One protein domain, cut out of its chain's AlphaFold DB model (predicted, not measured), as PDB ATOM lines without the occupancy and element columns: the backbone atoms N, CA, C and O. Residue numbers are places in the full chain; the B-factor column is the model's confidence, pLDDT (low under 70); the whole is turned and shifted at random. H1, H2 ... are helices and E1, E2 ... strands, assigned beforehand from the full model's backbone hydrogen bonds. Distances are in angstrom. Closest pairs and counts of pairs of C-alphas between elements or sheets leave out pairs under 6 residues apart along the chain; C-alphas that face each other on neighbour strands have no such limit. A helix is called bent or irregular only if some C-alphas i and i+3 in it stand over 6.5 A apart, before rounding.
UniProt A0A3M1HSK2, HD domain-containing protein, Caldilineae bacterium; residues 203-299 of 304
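What this domain is: This is residues 203 to 299 of the 304 residues of the protein "HD domain-containing protein" of Caldilineae bacterium (UniProt A0A3M1HSK2). A strongly twisted sheet of five strands has H3 packed over one face, while two short helices, H1 and H2, make a corner at one end, H1 farthest out. The printed part has 97 residues, in the order H1 H2 E1 E2 H3 E3 E4 E5; the mixed sheet runs E1 E2 E3 E4 E5, E2 and E3 parallel and the other neighbours antiparallel. The class is mixed, helices and strands, in two layers, a helix on one face of a sheet. The whole is compact, radius of gyration of the C-alphas 13.9 A, spanning 42 by 28 by 20 A.

Where its parts are: H1, residues 203 to 209, begins at C-alpha 203 (340.744, -130.175, 114.428). H2 is residues 215 to 222. E1, residues 223 to 232, 23.5 A, bends by 62 degrees at residue 229; E2 is residues 235 to 243, 22.2 A. H3, residues 248 to 260, 17.0 A, is only just irregular, C-alphas 254 and 257 being 6.52 A apart. E3 is residues 269 to 275, 20.0 A; E4 is 288 to 292; E5, 295 to 298, ends at C-alpha 298 (322.936, -116.003, 128.752).

How they stand to each other: N 227 and O 240 are 2.8 A apart in hairpin E1 and E2, N 241 and O 272 2.8 A between E2 and E3. E3 E4 E5 form a meander, each strand the antiparallel neighbour of the one before, with N 289 and O 273 at 2.8 A and N 290 and O 297 at 2.9 A. E2, H3, E3 form a strand-helix-strand unit, two parallel neighbour strands with a helix between, its crossover right-handed. H3 is on the sheet; its closest C-alphas to E3 are Leu 249 and Ala 273, 7.5 A. H2 only grazes the sheet with residues 219 to 222. H2 touches H3, about perpendicular at 78 degrees, with residues 248 to 251 of H3 alone; the closest C-alphas, Ser 219 and Gly 248, are 4.4 A apart. H1 touches H2 at a steep tilt of 66 degrees, opposite ways, the C-alphas of Gly 204 and Ala 220 closest at 5.1 A. H1 is not on the sheet and is apart from H3. Every O i to N i+4 pair is within hydrogen-bond range in H2, 2 of 3 in H1 and 7 of 9 in H3.

The domain as a whole: The C-alphas farthest apart, Gly 211 and Gly 233, are 44.5 A apart. The printed part has no cut; the link E3 to E4, residues 276 to 287, is long. pLDDT is under 70 at residues 203 to 207, 209 to 211 and 278 to 284.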
ATOM      1  N   ARG A 203     341.351-129.245 115.399       67.19
ATOM      2  CA  ARG A 203     340.744-130.175 114.428       67.19
ATOM      3  C   ARG A 203     340.021-129.486 113.264       67.19
ATOM      4  O   ARG A 203     339.941-130.056 112.181       67.19
ATOM      5  N   GLY A 204     339.524-128.260 113.461       61.09
ATOM      6  CA  GLY A 204     338.804-127.490 112.433       61.09
ATOM      7  C   GLY A 204     339.721-126.782 111.431       61.09
ATOM      8  O   GLY A 204     339.376-126.629 110.257       61.09
ATOM      9  N   ARG A 205     340.925-126.388 111.869       68.31
ATOM     10  CA  ARG A 205     341.899-125.658 111.038       68.31
ATOM     11  C   ARG A 205     342.354-126.442 109.813       68.31
ATOM     12  O   ARG A 205     342.498-125.849 108.749       68.31
ATOM     13  N   VAL A 206     342.544-127.757 109.935       68.38
ATOM     14  CA  VAL A 206     342.983-128.606 108.813       68.38
ATOM     15  C   VAL A 206     341.913-128.671 107.719       68.38
ATOM     16  O   VAL A 206     342.238-128.535 106.540       68.38
ATOM     17  N   ALA A 207     340.639-128.826 108.092       68.00
ATOM     18  CA  ALA A 207     339.527-128.841 107.141       68.00
ATOM     19  C   ALA A 207     339.351-127.477 106.449       68.00
ATOM     20  O   ALA A 207     339.219-127.411 105.226       68.00
ATOM     21  N   PHE A 208     339.436-126.380 107.208       70.25
ATOM     22  CA  PHE A 208     339.343-125.022 106.664       70.25
ATOM     23  C   PHE A 208     340.507-124.669 105.733       70.25
ATOM     24  O   PHE A 208     340.288-124.152 104.640       70.25
ATOM     25  N   ALA A 209     341.745-125.014 106.109       66.94
ATOM     26  CA  ALA A 209     342.931-124.801 105.274       66.94
ATOM     27  C   ALA A 209     342.861-125.551 103.930       66.94
ATOM     28  O   ALA A 209     343.533-125.176 102.974       66.94
ATOM     29  N   ARG A 210     342.021-126.589 103.836       69.88
ATOM     30  CA  ARG A 210     341.738-127.341 102.604       69.88
ATOM     31  C   ARG A 210     340.610-126.748 101.759       69.88
ATOM     32  O   ARG A 210     340.180-127.377 100.798       69.88
ATOM     33  N   GLY A 211     340.145-125.547 102.097       69.62
ATOM     34  CA  GLY A 211     339.144-124.807 101.334       69.62
ATOM     35  C   GLY A 211     337.697-125.107 101.721       69.62
ATOM     36  O   GLY A 211     336.789-124.609 101.060       69.62
ATOM     37  N   LYS A 212     337.448-125.887 102.785       71.06
ATOM     38  CA  LYS A 212     336.087-126.086 103.290       71.06
ATOM     39  C   LYS A 212     335.655-124.882 104.119       71.06
ATOM     40  O   LYS A 212     336.122-124.679 105.237       71.06
ATOM     41  N   VAL A 213     334.732-124.105 103.566       78.69
ATOM     42  CA  VAL A 213     334.134-122.947 104.233       78.69
ATOM     43  C   VAL A 213     332.651-123.229 104.443       78.69
ATOM     44  O   VAL A 213     331.815-122.910 103.604       78.69
ATOM     45  N   ASP A 214     332.331-123.868 105.564       81.00
ATOM     46  CA  ASP A 214     330.962-124.066 106.030       81.00
ATOM     47  C   ASP A 214     330.830-123.692 107.513       81.00
ATOM     48  O   ASP A 214     331.816-123.395 108.199       81.00
ATOM     49  N   ILE A 215     329.595-123.693 108.020       79.94
ATOM     50  CA  ILE A 215     329.333-123.333 109.416       79.94
ATOM     51  C   ILE A 215     330.042-124.274 110.396       79.94
ATOM     52  O   ILE A 215     330.421-123.837 111.479       79.94
ATOM     53  N   HIS A 216     330.284-125.536 110.029       78.19
ATOM     54  CA  HIS A 216     330.952-126.513 110.888       78.19
ATOM     55  C   HIS A 216     332.443-126.196 111.043       78.19
ATOM     56  O   HIS A 216     332.945-126.188 112.166       78.19
ATOM     57  N   ALA A 217     333.134-125.878 109.947       77.50
ATOM     58  CA  ALA A 217     334.543-125.497 109.964       77.50
ATOM     59  C   ALA A 217     334.758-124.168 110.710       77.50
ATOM     60  O   ALA A 217     335.622-124.081 111.585       77.50
ATOM     61  N   VAL A 218     333.931-123.152 110.427       82.88
ATOM     62  CA  VAL A 218     334.032-121.824 111.064       82.88
ATOM     63  C   VAL A 218     333.759-121.904 112.568       82.88
ATOM     64  O   VAL A 218     334.523-121.362 113.366       82.88
ATOM     65  N   SER A 219     332.704-122.616 112.972       84.31
ATOM     66  CA  SER A 219     332.357-122.778 114.388       84.31
ATOM     67  C   SER A 219     333.381-123.607 115.169       84.31
ATOM     68  O   SER A 219     333.643-123.299 116.327       84.31
ATOM     69  N   ALA A 220     334.014-124.612 114.553       82.38
ATOM     70  CA  ALA A 220     335.085-125.383 115.193       82.38
ATOM     71  C   ALA A 220     336.335-124.527 115.451       82.38
ATOM     72  O   ALA A 220     336.917-124.588 116.531       82.38
ATOM     73  N   ILE A 221     336.725-123.675 114.497       85.19
ATOM     74  CA  ILE A 221     337.862-122.753 114.666       85.19
ATOM     75  C   ILE A 221     337.595-121.725 115.769       85.19
ATOM     76  O   ILE A 221     338.532-121.279 116.432       85.19
ATOM     77  N   ALA A 222     336.328-121.378 115.993       89.06
ATOM     78  CA  ALA A 222     335.939-120.455 117.044       89.06
ATOM     79  C   ALA A 222     336.143-121.024 118.458       89.06
ATOM     80  O   ALA A 222     336.247-120.235 119.391       89.06
ATOM     81  N   ILE A 223     336.258-122.345 118.648       90.12
ATOM     82  CA  ILE A 223     336.536-122.934 119.964       90.12
ATOM     83  C   ILE A 223     338.039-122.904 120.252       90.12
ATOM     84  O   ILE A 223     338.825-123.638 119.654       90.12
ATOM     85  N   ARG A 224     338.462-122.098 121.223       87.69
ATOM     86  CA  ARG A 224     339.863-122.036 121.656       87.69
ATOM     87  C   ARG A 224     340.247-123.258 122.473       87.69
ATOM     88  O   ARG A 224     341.260-123.892 122.193       87.69
ATOM     89  N   ARG A 225     339.451-123.566 123.497       88.81
ATOM     90  CA  ARG A 225     339.767-124.598 124.486       88.81
ATOM     91  C   ARG A 225     338.495-125.184 125.080       88.81
ATOM     92  O   ARG A 225     337.528-124.464 125.302       88.81
ATOM     93  N   VAL A 226     338.540-126.476 125.380       92.62
ATOM     94  CA  VAL A 226     337.536-127.177 126.183       92.62
ATOM     95  C   VAL A 226     338.250-127.763 127.399       92.62
ATOM     96  O   VAL A 226     339.369-128.264 127.274       92.62
ATOM     97  N   ARG A 227     337.654-127.642 128.586       93.94
ATOM     98  CA  ARG A 227     338.189-128.188 129.839       93.94
ATOM     99  C   ARG A 227     337.114-128.997 130.550       93.94
ATOM    100  O   ARG A 227     336.007-128.503 130.745       93.94
ATOM    101  N   VAL A 228     337.472-130.205 130.976       96.31
ATOM    102  CA  VAL A 228     336.685-131.013 131.912       96.31
ATOM    103  C   VAL A 228     337.203-130.723 133.319       96.31
ATOM    104  O   VAL A 228     338.370-130.975 133.616       96.31
ATOM    105  N   LEU A 229     336.352-130.152 134.165       96.62
ATOM    106  CA  LEU A 229     336.693-129.670 135.503       96.62
ATOM    107  C   LEU A 229     335.712-130.218 136.550       96.62
ATOM    108  O   LEU A 229     334.589-130.596 136.197       96.62
ATOM    109  N   PRO A 230     336.088-130.229 137.842       96.94
ATOM    110  CA  PRO A 230     335.133-130.440 138.922       96.94
ATOM    111  C   PRO A 230     333.998-129.415 138.853       96.94
ATOM    112  O   PRO A 230     334.234-128.211 138.753       96.94
ATOM    113  N   GLY A 231     332.762-129.904 138.889       94.50
ATOM    114  CA  GLY A 231     331.565-129.079 138.958       94.50
ATOM    115  C   GLY A 231     331.129-128.782 140.392       94.50
ATOM    116  O   GLY A 231     331.870-128.990 141.352       94.50
ATOM    117  N   THR A 232     329.912-128.263 140.542       88.56
ATOM    118  CA  THR A 232     329.361-127.845 141.840       88.56
ATOM    119  C   THR A 232     327.947-128.383 142.049       88.56
ATOM    120  O   THR A 232     327.183-128.593 141.101       88.56
ATOM    121  N   GLY A 233     327.584-128.602 143.316       90.69
ATOM    122  CA  GLY A 233     326.248-129.057 143.702       90.69
ATOM    123  C   GLY A 233     325.858-130.377 143.034       90.69
ATOM    124  O   GLY A 233     326.594-131.356 143.098       90.69
ATOM    125  N   THR A 234     324.694-130.401 142.381       91.38
ATOM    126  CA  THR A 234     324.144-131.601 141.725       91.38
ATOM    127  C   THR A 234     324.789-131.925 140.374       91.38
ATOM    128  O   THR A 234     324.424-132.922 139.758       91.38
ATOM    129  N   ARG A 235     325.710-131.083 139.886       95.62
ATOM    130  CA  ARG A 235     326.426-131.271 138.617       95.62
ATOM    131  C   ARG A 235     327.919-131.434 138.900       95.62
ATOM    132  O   ARG A 235     328.643-130.441 138.842       95.62
ATOM    133  N   PRO A 236     328.390-132.646 139.240       96.88
ATOM    134  CA  PRO A 236     329.780-132.880 139.645       96.88
ATOM    135  C   PRO A 236     330.815-132.698 138.531       96.88
ATOM    136  O   PRO A 236     332.009-132.628 138.816       96.88
ATOM    137  N   VAL A 237     330.382-132.603 137.274       98.06
ATOM    138  CA  VAL A 237     331.255-132.371 136.120       98.06
ATOM    139  C   VAL A 237     330.929-131.010 135.519       98.06
ATOM    140  O   VAL A 237     329.765-130.722 135.248       98.06
ATOM    141  N   ALA A 238     331.943-130.185 135.273       97.25
ATOM    142  CA  ALA A 238     331.823-128.947 134.513       97.25
ATOM    143  C   ALA A 238     332.608-129.069 133.204       97.25
ATOM    144  O   ALA A 238     333.789-129.412 133.210       97.25
ATOM    145  N   ILE A 239     331.958-128.769 132.085       97.44
ATOM    146  CA  ILE A 239     332.607-128.603 130.787       97.44
ATOM    147  C   ILE A 239     332.649-127.109 130.494       97.44
ATOM    148  O   ILE A 239     331.622-126.487 130.204       97.44
ATOM    149  N   GLU A 240     333.844-126.538 130.601       95.62
ATOM    150  CA  GLU A 240     334.100-125.142 130.267       95.62
ATOM    151  C   GLU A 240     334.651-125.021 128.855       95.62
ATOM    152  O   GLU A 240     335.612-125.695 128.483       95.62
ATOM    153  N   ILE A 241     334.050-124.127 128.082       95.00
ATOM    154  CA  ILE A 241     334.368-123.898 126.682       95.00
ATOM    155  C   ILE A 241     334.750-122.437 126.526       95.00
ATOM    156  O   ILE A 241     334.009-121.534 126.907       95.00
ATOM    157  N   GLU A 242     335.914-122.211 125.947       93.00
ATOM    158  CA  GLU A 242     336.431-120.883 125.679       93.00
ATOM    159  C   GLU A 242     336.405-120.623 124.177       93.00
ATOM    160  O   GLU A 242     336.929-121.422 123.397       93.00
ATOM    161  N   MET A 243     335.775-119.525 123.768       92.38
ATOM    162  CA  MET A 243     335.470-119.211 122.375       92.38
ATOM    163  C   MET A 243     336.118-117.895 121.943       92.38
ATOM    164  O   MET A 243     336.215-116.943 122.707       92.38
ATOM    165  N   THR A 244     336.532-117.818 120.685       89.69
ATOM    166  CA  THR A 244     337.092-116.604 120.070       89.69
ATOM    167  C   THR A 244     336.059-115.817 119.262       89.69
ATOM    168  O   THR A 244     336.317-114.663 118.931       89.69
ATOM    169  N   SER A 245     334.898-116.409 118.964       89.31
ATOM    170  CA  SER A 245     333.729-115.761 118.351       89.31
ATOM    171  C   SER A 245     332.441-116.521 118.688       89.31
ATOM    172  O   SER A 245     332.477-117.709 119.024       89.31
ATOM    173  N   GLU A 246     331.289-115.863 118.543       89.12
ATOM    174  CA  GLU A 246     329.967-116.446 118.813       89.12
ATOM    175  C   GLU A 246     329.630-117.628 117.893       89.12
ATOM    176  O   GLU A 246     328.786-118.454 118.238       89.12
ATOM    177  N   ALA A 247     330.322-117.770 116.755       89.00
ATOM    178  CA  ALA A 247     330.172-118.929 115.877       89.00
ATOM    179  C   ALA A 247     330.441-120.252 116.615       89.00
ATOM    180  O   ALA A 247     329.847-121.273 116.267       89.00
ATOM    181  N   GLY A 248     331.278-120.236 117.661       90.31
ATOM    182  CA  GLY A 248     331.564-121.404 118.497       90.31
ATOM    183  C   GLY A 248     330.321-121.997 119.159       90.31
ATOM    184  O   GLY A 248     330.236-123.215 119.320       90.31
ATOM    185  N   LEU A 249     329.306-121.174 119.441       91.31
ATOM    186  CA  LEU A 249     328.057-121.610 120.067       91.31
ATOM    187  C   LEU A 249     327.371-122.730 119.273       91.31
ATOM    188  O   LEU A 249     326.786-123.638 119.861       91.31
ATOM    189  N   PHE A 250     327.506-122.713 117.944       90.50
ATOM    190  CA  PHE A 250     326.964-123.756 117.081       90.50
ATOM    191  C   PHE A 250     327.594-125.132 117.358       90.50
ATOM    192  O   PHE A 250     326.866-126.123 117.394       90.50
ATOM    193  N   GLN A 251     328.909-125.218 117.615       89.38
ATOM    194  CA  GLN A 251     329.544-126.485 118.020       89.38
ATOM    195  C   GLN A 251     329.056-126.937 119.391       89.38
ATOM    196  O   GLN A 251     328.733-128.111 119.576       89.38
ATOM    197  N   VAL A 252     328.953-126.001 120.339       93.25
ATOM    198  CA  VAL A 252     328.464-126.304 121.687       93.25
ATOM    199  C   VAL A 252     327.059-126.898 121.619       93.25
ATOM    200  O   VAL A 252     326.804-127.944 122.211       93.25
ATOM    201  N   GLU A 253     326.160-126.280 120.854       92.81
ATOM    202  CA  GLU A 253     324.775-126.727 120.723       92.81
ATOM    203  C   GLU A 253     324.656-128.047 119.939       92.81
ATOM    204  O   GLU A 253     324.051-129.011 120.420       92.81
ATOM    205  N   LYS A 254     325.233-128.112 118.728       89.81
ATOM    206  CA  LYS A 254     325.027-129.236 117.797       89.81
ATOM    207  C   LYS A 254     325.812-130.489 118.150       89.81
ATOM    208  O   LYS A 254     325.370-131.579 117.777       89.81
ATOM    209  N   THR A 255     326.921-130.344 118.867       91.06
ATOM    210  CA  THR A 255     327.793-131.460 119.241       91.06
ATOM    211  C   THR A 255     327.573-131.824 120.707       91.06
ATOM    212  O   THR A 255     326.978-132.863 120.992       91.06
ATOM    213  N   LEU A 256     327.959-130.957 121.648       94.88
ATOM    214  CA  LEU A 256     327.942-131.298 123.075       94.88
ATOM    215  C   LEU A 256     326.540-131.323 123.684       94.88
ATOM    216  O   LEU A 256     326.142-132.343 124.241       94.88
ATOM    217  N   VAL A 257     325.777-130.231 123.585       95.50
ATOM    218  CA  VAL A 257     324.455-130.133 124.230       95.50
ATOM    219  C   VAL A 257     323.496-131.167 123.650       95.50
ATOM    220  O   VAL A 257     322.805-131.852 124.407       95.50
ATOM    221  N   ARG A 258     323.494-131.339 122.321       94.69
ATOM    222  CA  ARG A 258     322.704-132.377 121.648       94.69
ATOM    223  C   ARG A 258     322.996-133.770 122.206       94.69
ATOM    224  O   ARG A 258     322.044-134.489 122.508       94.69
ATOM    225  N   LYS A 259     324.274-134.154 122.329       95.69
ATOM    226  CA  LYS A 259     324.639-135.475 122.857       95.69
ATOM    227  C   LYS A 259     324.285-135.590 124.333       95.69
ATOM    228  O   LYS A 259     323.553-136.501 124.697       95.69
ATOM    229  N   LEU A 260     324.707-134.628 125.155       96.81
ATOM    230  CA  LEU A 260     324.495-134.628 126.604       96.81
ATOM    231  C   LEU A 260     323.021-134.817 126.992       96.81
ATOM    232  O   LEU A 260     322.726-135.607 127.884       96.81
ATOM    233  N   ARG A 261     322.085-134.150 126.305       95.81
ATOM    234  CA  ARG A 261     320.640-134.298 126.569       95.81
ATOM    235  C   ARG A 261     320.113-135.719 126.365       95.81
ATOM    236  O   ARG A 261     319.084-136.066 126.932       95.81
ATOM    237  N   ARG A 262     320.776-136.512 125.522       96.31
ATOM    238  CA  ARG A 262     320.370-137.875 125.158       96.31
ATOM    239  C   ARG A 262     321.103-138.943 125.968       96.31
ATOM    240  O   ARG A 262     320.992-140.115 125.629       96.31
ATOM    241  N   THR A 263     321.859-138.560 126.999       97.19
ATOM    242  CA  THR A 263     322.567-139.504 127.871       97.19
ATOM    243  C   THR A 263     322.054-139.444 129.315       97.19
ATOM    244  O   THR A 263     321.419-138.462 129.729       97.19
ATOM    245  N   PRO A 264     322.386-140.449 130.146       96.25
ATOM    246  CA  PRO A 264     322.109-140.413 131.581       96.25
ATOM    247  C   PRO A 264     322.803-139.252 132.321       96.25
ATOM    248  O   PRO A 264     322.451-138.959 133.458       96.25
ATOM    249  N   LEU A 265     323.757-138.558 131.685       96.81
ATOM    250  CA  LEU A 265     324.552-137.482 132.286       96.81
ATOM    251  C   LEU A 265     323.896-136.098 132.228       96.81
ATOM    252  O   LEU A 265     324.447-135.157 132.797       96.81
ATOM    253  N   HIS A 266     322.750-135.940 131.559       94.44
ATOM    254  CA  HIS A 266     322.128-134.628 131.303       94.44
ATOM    255  C   HIS A 266     321.910-133.761 132.560       94.44
ATOM    256  O   HIS A 266     321.893-132.535 132.470       94.44
ATOM    257  N   HIS A 267     321.752-134.378 133.735       94.88
ATOM    258  CA  HIS A 267     321.582-133.693 135.020       94.88
ATOM    259  C   HIS A 267     322.868-133.627 135.864       94.88
ATOM    260  O   HIS A 267     322.869-132.954 136.890       94.88
ATOM    261  N   LEU A 268     323.949-134.281 135.426       97.06
ATOM    262  CA  LEU A 268     325.223-134.420 136.146       97.06
ATOM    263  C   LEU A 268     326.342-133.537 135.581       97.06
ATOM    264  O   LEU A 268     327.364-133.331 136.236       97.06
ATOM    265  N   VAL A 269     326.154-132.998 134.378       97.38
ATOM    266  CA  VAL A 269     327.156-132.180 133.690       97.38
ATOM    267  C   VAL A 269     326.650-130.748 133.547       97.38
ATOM    268  O   VAL A 269     325.575-130.498 133.001       97.38
ATOM    269  N   ALA A 270     327.429-129.792 134.042       96.81
ATOM    270  CA  ALA A 270     327.275-128.375 133.751       96.81
ATOM    271  C   ALA A 270     328.062-128.035 132.483       96.81
ATOM    272  O   ALA A 270     329.193-128.483 132.320       96.81
ATOM    273  N   VAL A 271     327.487-127.223 131.598       96.44
ATOM    274  CA  VAL A 271     328.180-126.711 130.408       96.44
ATOM    275  C   VAL A 271     328.170-125.195 130.470       96.44
ATOM    276  O   VAL A 271     327.104-124.597 130.641       96.44
ATOM    277  N   ARG A 272     329.348-124.586 130.323       95.25
ATOM    278  CA  ARG A 272     329.534-123.136 130.273       95.25
ATOM    279  C   ARG A 272     330.419-122.790 129.085       95.25
ATOM    280  O   ARG A 272     331.510-123.336 128.967       95.25
ATOM    281  N   ALA A 273     329.959-121.892 128.223       94.38
ATOM    282  CA  ALA A 273     330.728-121.407 127.084       94.38
ATOM    283  C   ALA A 273     330.887-119.890 127.173       94.38
ATOM    284  O   ALA A 273     329.889-119.175 127.245       94.38
ATOM    285  N   CYS A 274     332.126-119.409 127.186       92.81
ATOM    286  CA  CYS A 274     332.465-118.002 127.365       92.81
ATOM    287  C   CYS A 274     333.451-117.522 126.303       92.81
ATOM    288  O   CYS A 274     334.260-118.296 125.789       92.81
ATOM    289  N   MET A 275     333.394-116.232 125.997       90.31
ATOM    290  CA  MET A 275     334.358-115.558 125.136       90.31
ATOM    291  C   MET A 275     335.723-115.435 125.825       90.31
ATOM    292  O   MET A 275     335.797-115.239 127.036       90.31
ATOM    293  N   GLU A 276     336.803-115.519 125.048       86.00
ATOM    294  CA  GLU A 276     338.169-115.262 125.513       86.00
ATOM    295  C   GLU A 276     338.282-113.836 126.091       86.00
ATOM    296  O   GLU A 276     337.817-112.844 125.501       86.00
ATOM    297  N   GLU A 277     338.899-113.736 127.269       75.50
ATOM    298  CA  GLU A 277     339.162-112.466 127.944       75.50
ATOM    299  C   GLU A 277     340.209-111.645 127.169       75.50
ATOM    300  O   GLU A 277     341.161-112.180 126.607       75.50
ATOM    301  N   GLY A 278     340.037-110.320 127.116       65.56
ATOM    302  CA  GLY A 278     341.033-109.409 126.532       65.56
ATOM    303  C   GLY A 278     341.047-109.281 125.001       65.56
ATOM    304  O   GLY A 278     341.809-108.467 124.482       65.56
ATOM    305  N   ARG A 279     340.200-110.006 124.254       60.25
ATOM    306  CA  ARG A 279     339.999-109.760 122.809       60.25
ATOM    307  C   ARG A 279     338.962-108.665 122.548       60.25
ATOM    308  O   ARG A 279     337.770-108.900 122.728       60.25
ATOM    309  N   ASP A 280     339.364-107.504 122.045       57.28
ATOM    310  CA  ASP A 280     338.404-106.515 121.536       57.28
ATOM    311  C   ASP A 280     337.875-106.957 120.156       57.28
ATOM    312  O   ASP A 280     338.518-106.768 119.127       57.28
ATOM    313  N   ASN A 281     336.726-107.636 120.146       53.31
ATOM    314  CA  ASN A 281     336.122-108.219 118.942       53.31
ATOM    315  C   ASN A 281     335.025-107.321 118.325       53.31
ATOM    316  O   ASN A 281     334.223-107.793 117.518       53.31
ATOM    317  N   GLY A 282     334.945-106.036 118.687       59.81
ATOM    318  CA  GLY A 282     333.837-105.169 118.267       59.81
ATOM    319  C   GLY A 282     332.548-105.433 119.064       59.81
ATOM    320  O   GLY A 282     332.603-105.758 120.247       59.81
ATOM    321  N   ARG A 283     331.361-105.263 118.451       60.59
ATOM    322  CA  ARG A 283     330.064-105.477 119.134       60.59
ATOM    323  C   ARG A 283     329.829-106.966 119.420       60.59
ATOM    324  O   ARG A 283     329.284-107.671 118.578       60.59
ATOM    325  N   ARG A 284     330.200-107.407 120.622       69.44
ATOM    326  CA  ARG A 284     329.866-108.728 121.172       69.44
ATOM    327  C   ARG A 284     328.371-108.822 121.480       69.44
ATOM    328  O   ARG A 284     327.806-107.895 122.063       69.44
ATOM    329  N   ILE A 285     327.738-109.934 121.105       76.94
ATOM    330  CA  ILE A 285     326.319-110.203 121.424       76.94
ATOM    331  C   ILE A 285     326.204-111.041 122.705       76.94
ATOM    332  O   ILE A 285     325.243-110.894 123.461       76.94
ATOM    333  N   ILE A 286     327.177-111.922 122.950       81.50
ATOM    334  CA  ILE A 286     327.176-112.891 124.049       81.50
ATOM    335  C   ILE A 286     328.573-112.941 124.669       81.50
ATOM    336  O   ILE A 286     329.538-113.221 123.966       81.50
ATOM    337  N   ASP A 287     328.672-112.750 125.987       84.06
ATOM    338  CA  ASP A 287     329.926-112.964 126.725       84.06
ATOM    339  C   ASP A 287     330.028-114.386 127.287       84.06
ATOM    340  O   ASP A 287     331.033-115.060 127.080       84.06
ATOM    341  N   CYS A 288     328.980-114.869 127.959       87.88
ATOM    342  CA  CYS A 288     328.912-116.218 128.513       87.88
ATOM    343  C   CYS A 288     327.501-116.801 128.400       87.88
ATOM    344  O   CYS A 288     326.505-116.114 128.640       87.88
ATOM    345  N   VAL A 289     327.423-118.101 128.126       91.50
ATOM    346  CA  VAL A 289     326.202-118.906 128.236       91.50
ATOM    347  C   VAL A 289     326.427-120.111 129.132       91.50
ATOM    348  O   VAL A 289     327.527-120.664 129.196       91.50
ATOM    349  N   ALA A 290     325.358-120.551 129.780       92.25
ATOM    350  CA  ALA A 290     325.319-121.785 130.542       92.25
ATOM    351  C   ALA A 290     324.117-122.636 130.124       92.25
ATOM    352  O   ALA A 290     323.070-122.120 129.729       92.25
ATOM    353  N   LEU A 291     324.273-123.954 130.220       90.00
ATOM    354  CA  LEU A 291     323.191-124.903 129.998       90.00
ATOM    355  C   LEU A 291     322.192-124.850 131.160       90.00
ATOM    356  O   LEU A 291     322.517-125.231 132.286       90.00
ATOM    357  N   ALA A 292     320.965-124.419 130.875       86.06
ATOM    358  CA  ALA A 292     319.872-124.303 131.832       86.06
ATOM    359  C   ALA A 292     318.562-124.803 131.207       86.06
ATOM    360  O   ALA A 292     318.193-124.392 130.112       86.06
ATOM    361  N   GLU A 293     317.853-125.697 131.907       80.56
ATOM    362  CA  GLU A 293     316.584-126.292 131.431       80.56
ATOM    363  C   GLU A 293     316.700-126.942 130.039       80.56
ATOM    364  O   GLU A 293     315.762-126.964 129.252       80.56
ATOM    365  N   GLY A 294     317.882-127.477 129.729       79.44
ATOM    366  CA  GLY A 294     318.196-128.065 128.435       79.44
ATOM    367  C   GLY A 294     318.816-127.068 127.461       79.44
ATOM    368  O   GLY A 294     319.700-127.475 126.719       79.44
ATOM    369  N   ASP A 295     318.452-125.790 127.461       84.56
ATOM    370  CA  ASP A 295     318.934-124.808 126.476       84.56
ATOM    371  C   ASP A 295     320.146-124.002 126.966       84.56
ATOM    372  O   ASP A 295     320.390-123.862 128.164       84.56
ATOM    373  N   LEU A 296     320.927-123.454 126.033       87.94
ATOM    374  CA  LEU A 296     321.973-122.486 126.369       87.94
ATOM    375  C   LEU A 296     321.317-121.131 126.637       87.94
ATOM    376  O   LEU A 296     320.625-120.591 125.773       87.94
ATOM    377  N   ARG A 297     321.530-120.581 127.834       89.00
ATOM    378  CA  ARG A 297     320.993-119.280 128.248       89.00
ATOM    379  C   ARG A 297     322.125-118.316 128.596       89.00
ATOM    380  O   ARG A 297     323.128-118.767 129.155       89.00
ATOM    381  N   PRO A 298     321.982-117.008 128.303       86.75
ATOM    382  CA  PRO A 298     322.936-116.003 128.752       86.75
ATOM    383  C   PRO A 298     323.138-116.087 130.263       86.75
ATOM    384  O   PRO A 298     322.172-116.132 131.027       86.75
ATOM    385  N   GLN A 299     324.396-116.111 130.690       80.56
ATOM    386  CA  GLN A 299     324.756-116.030 132.097       80.56
ATOM    387  C   GLN A 299     325.141-114.580 132.387       80.56
ATOM    388  O   GLN A 299     326.035-114.045 131.734       80.56
TER     389      GLN A 299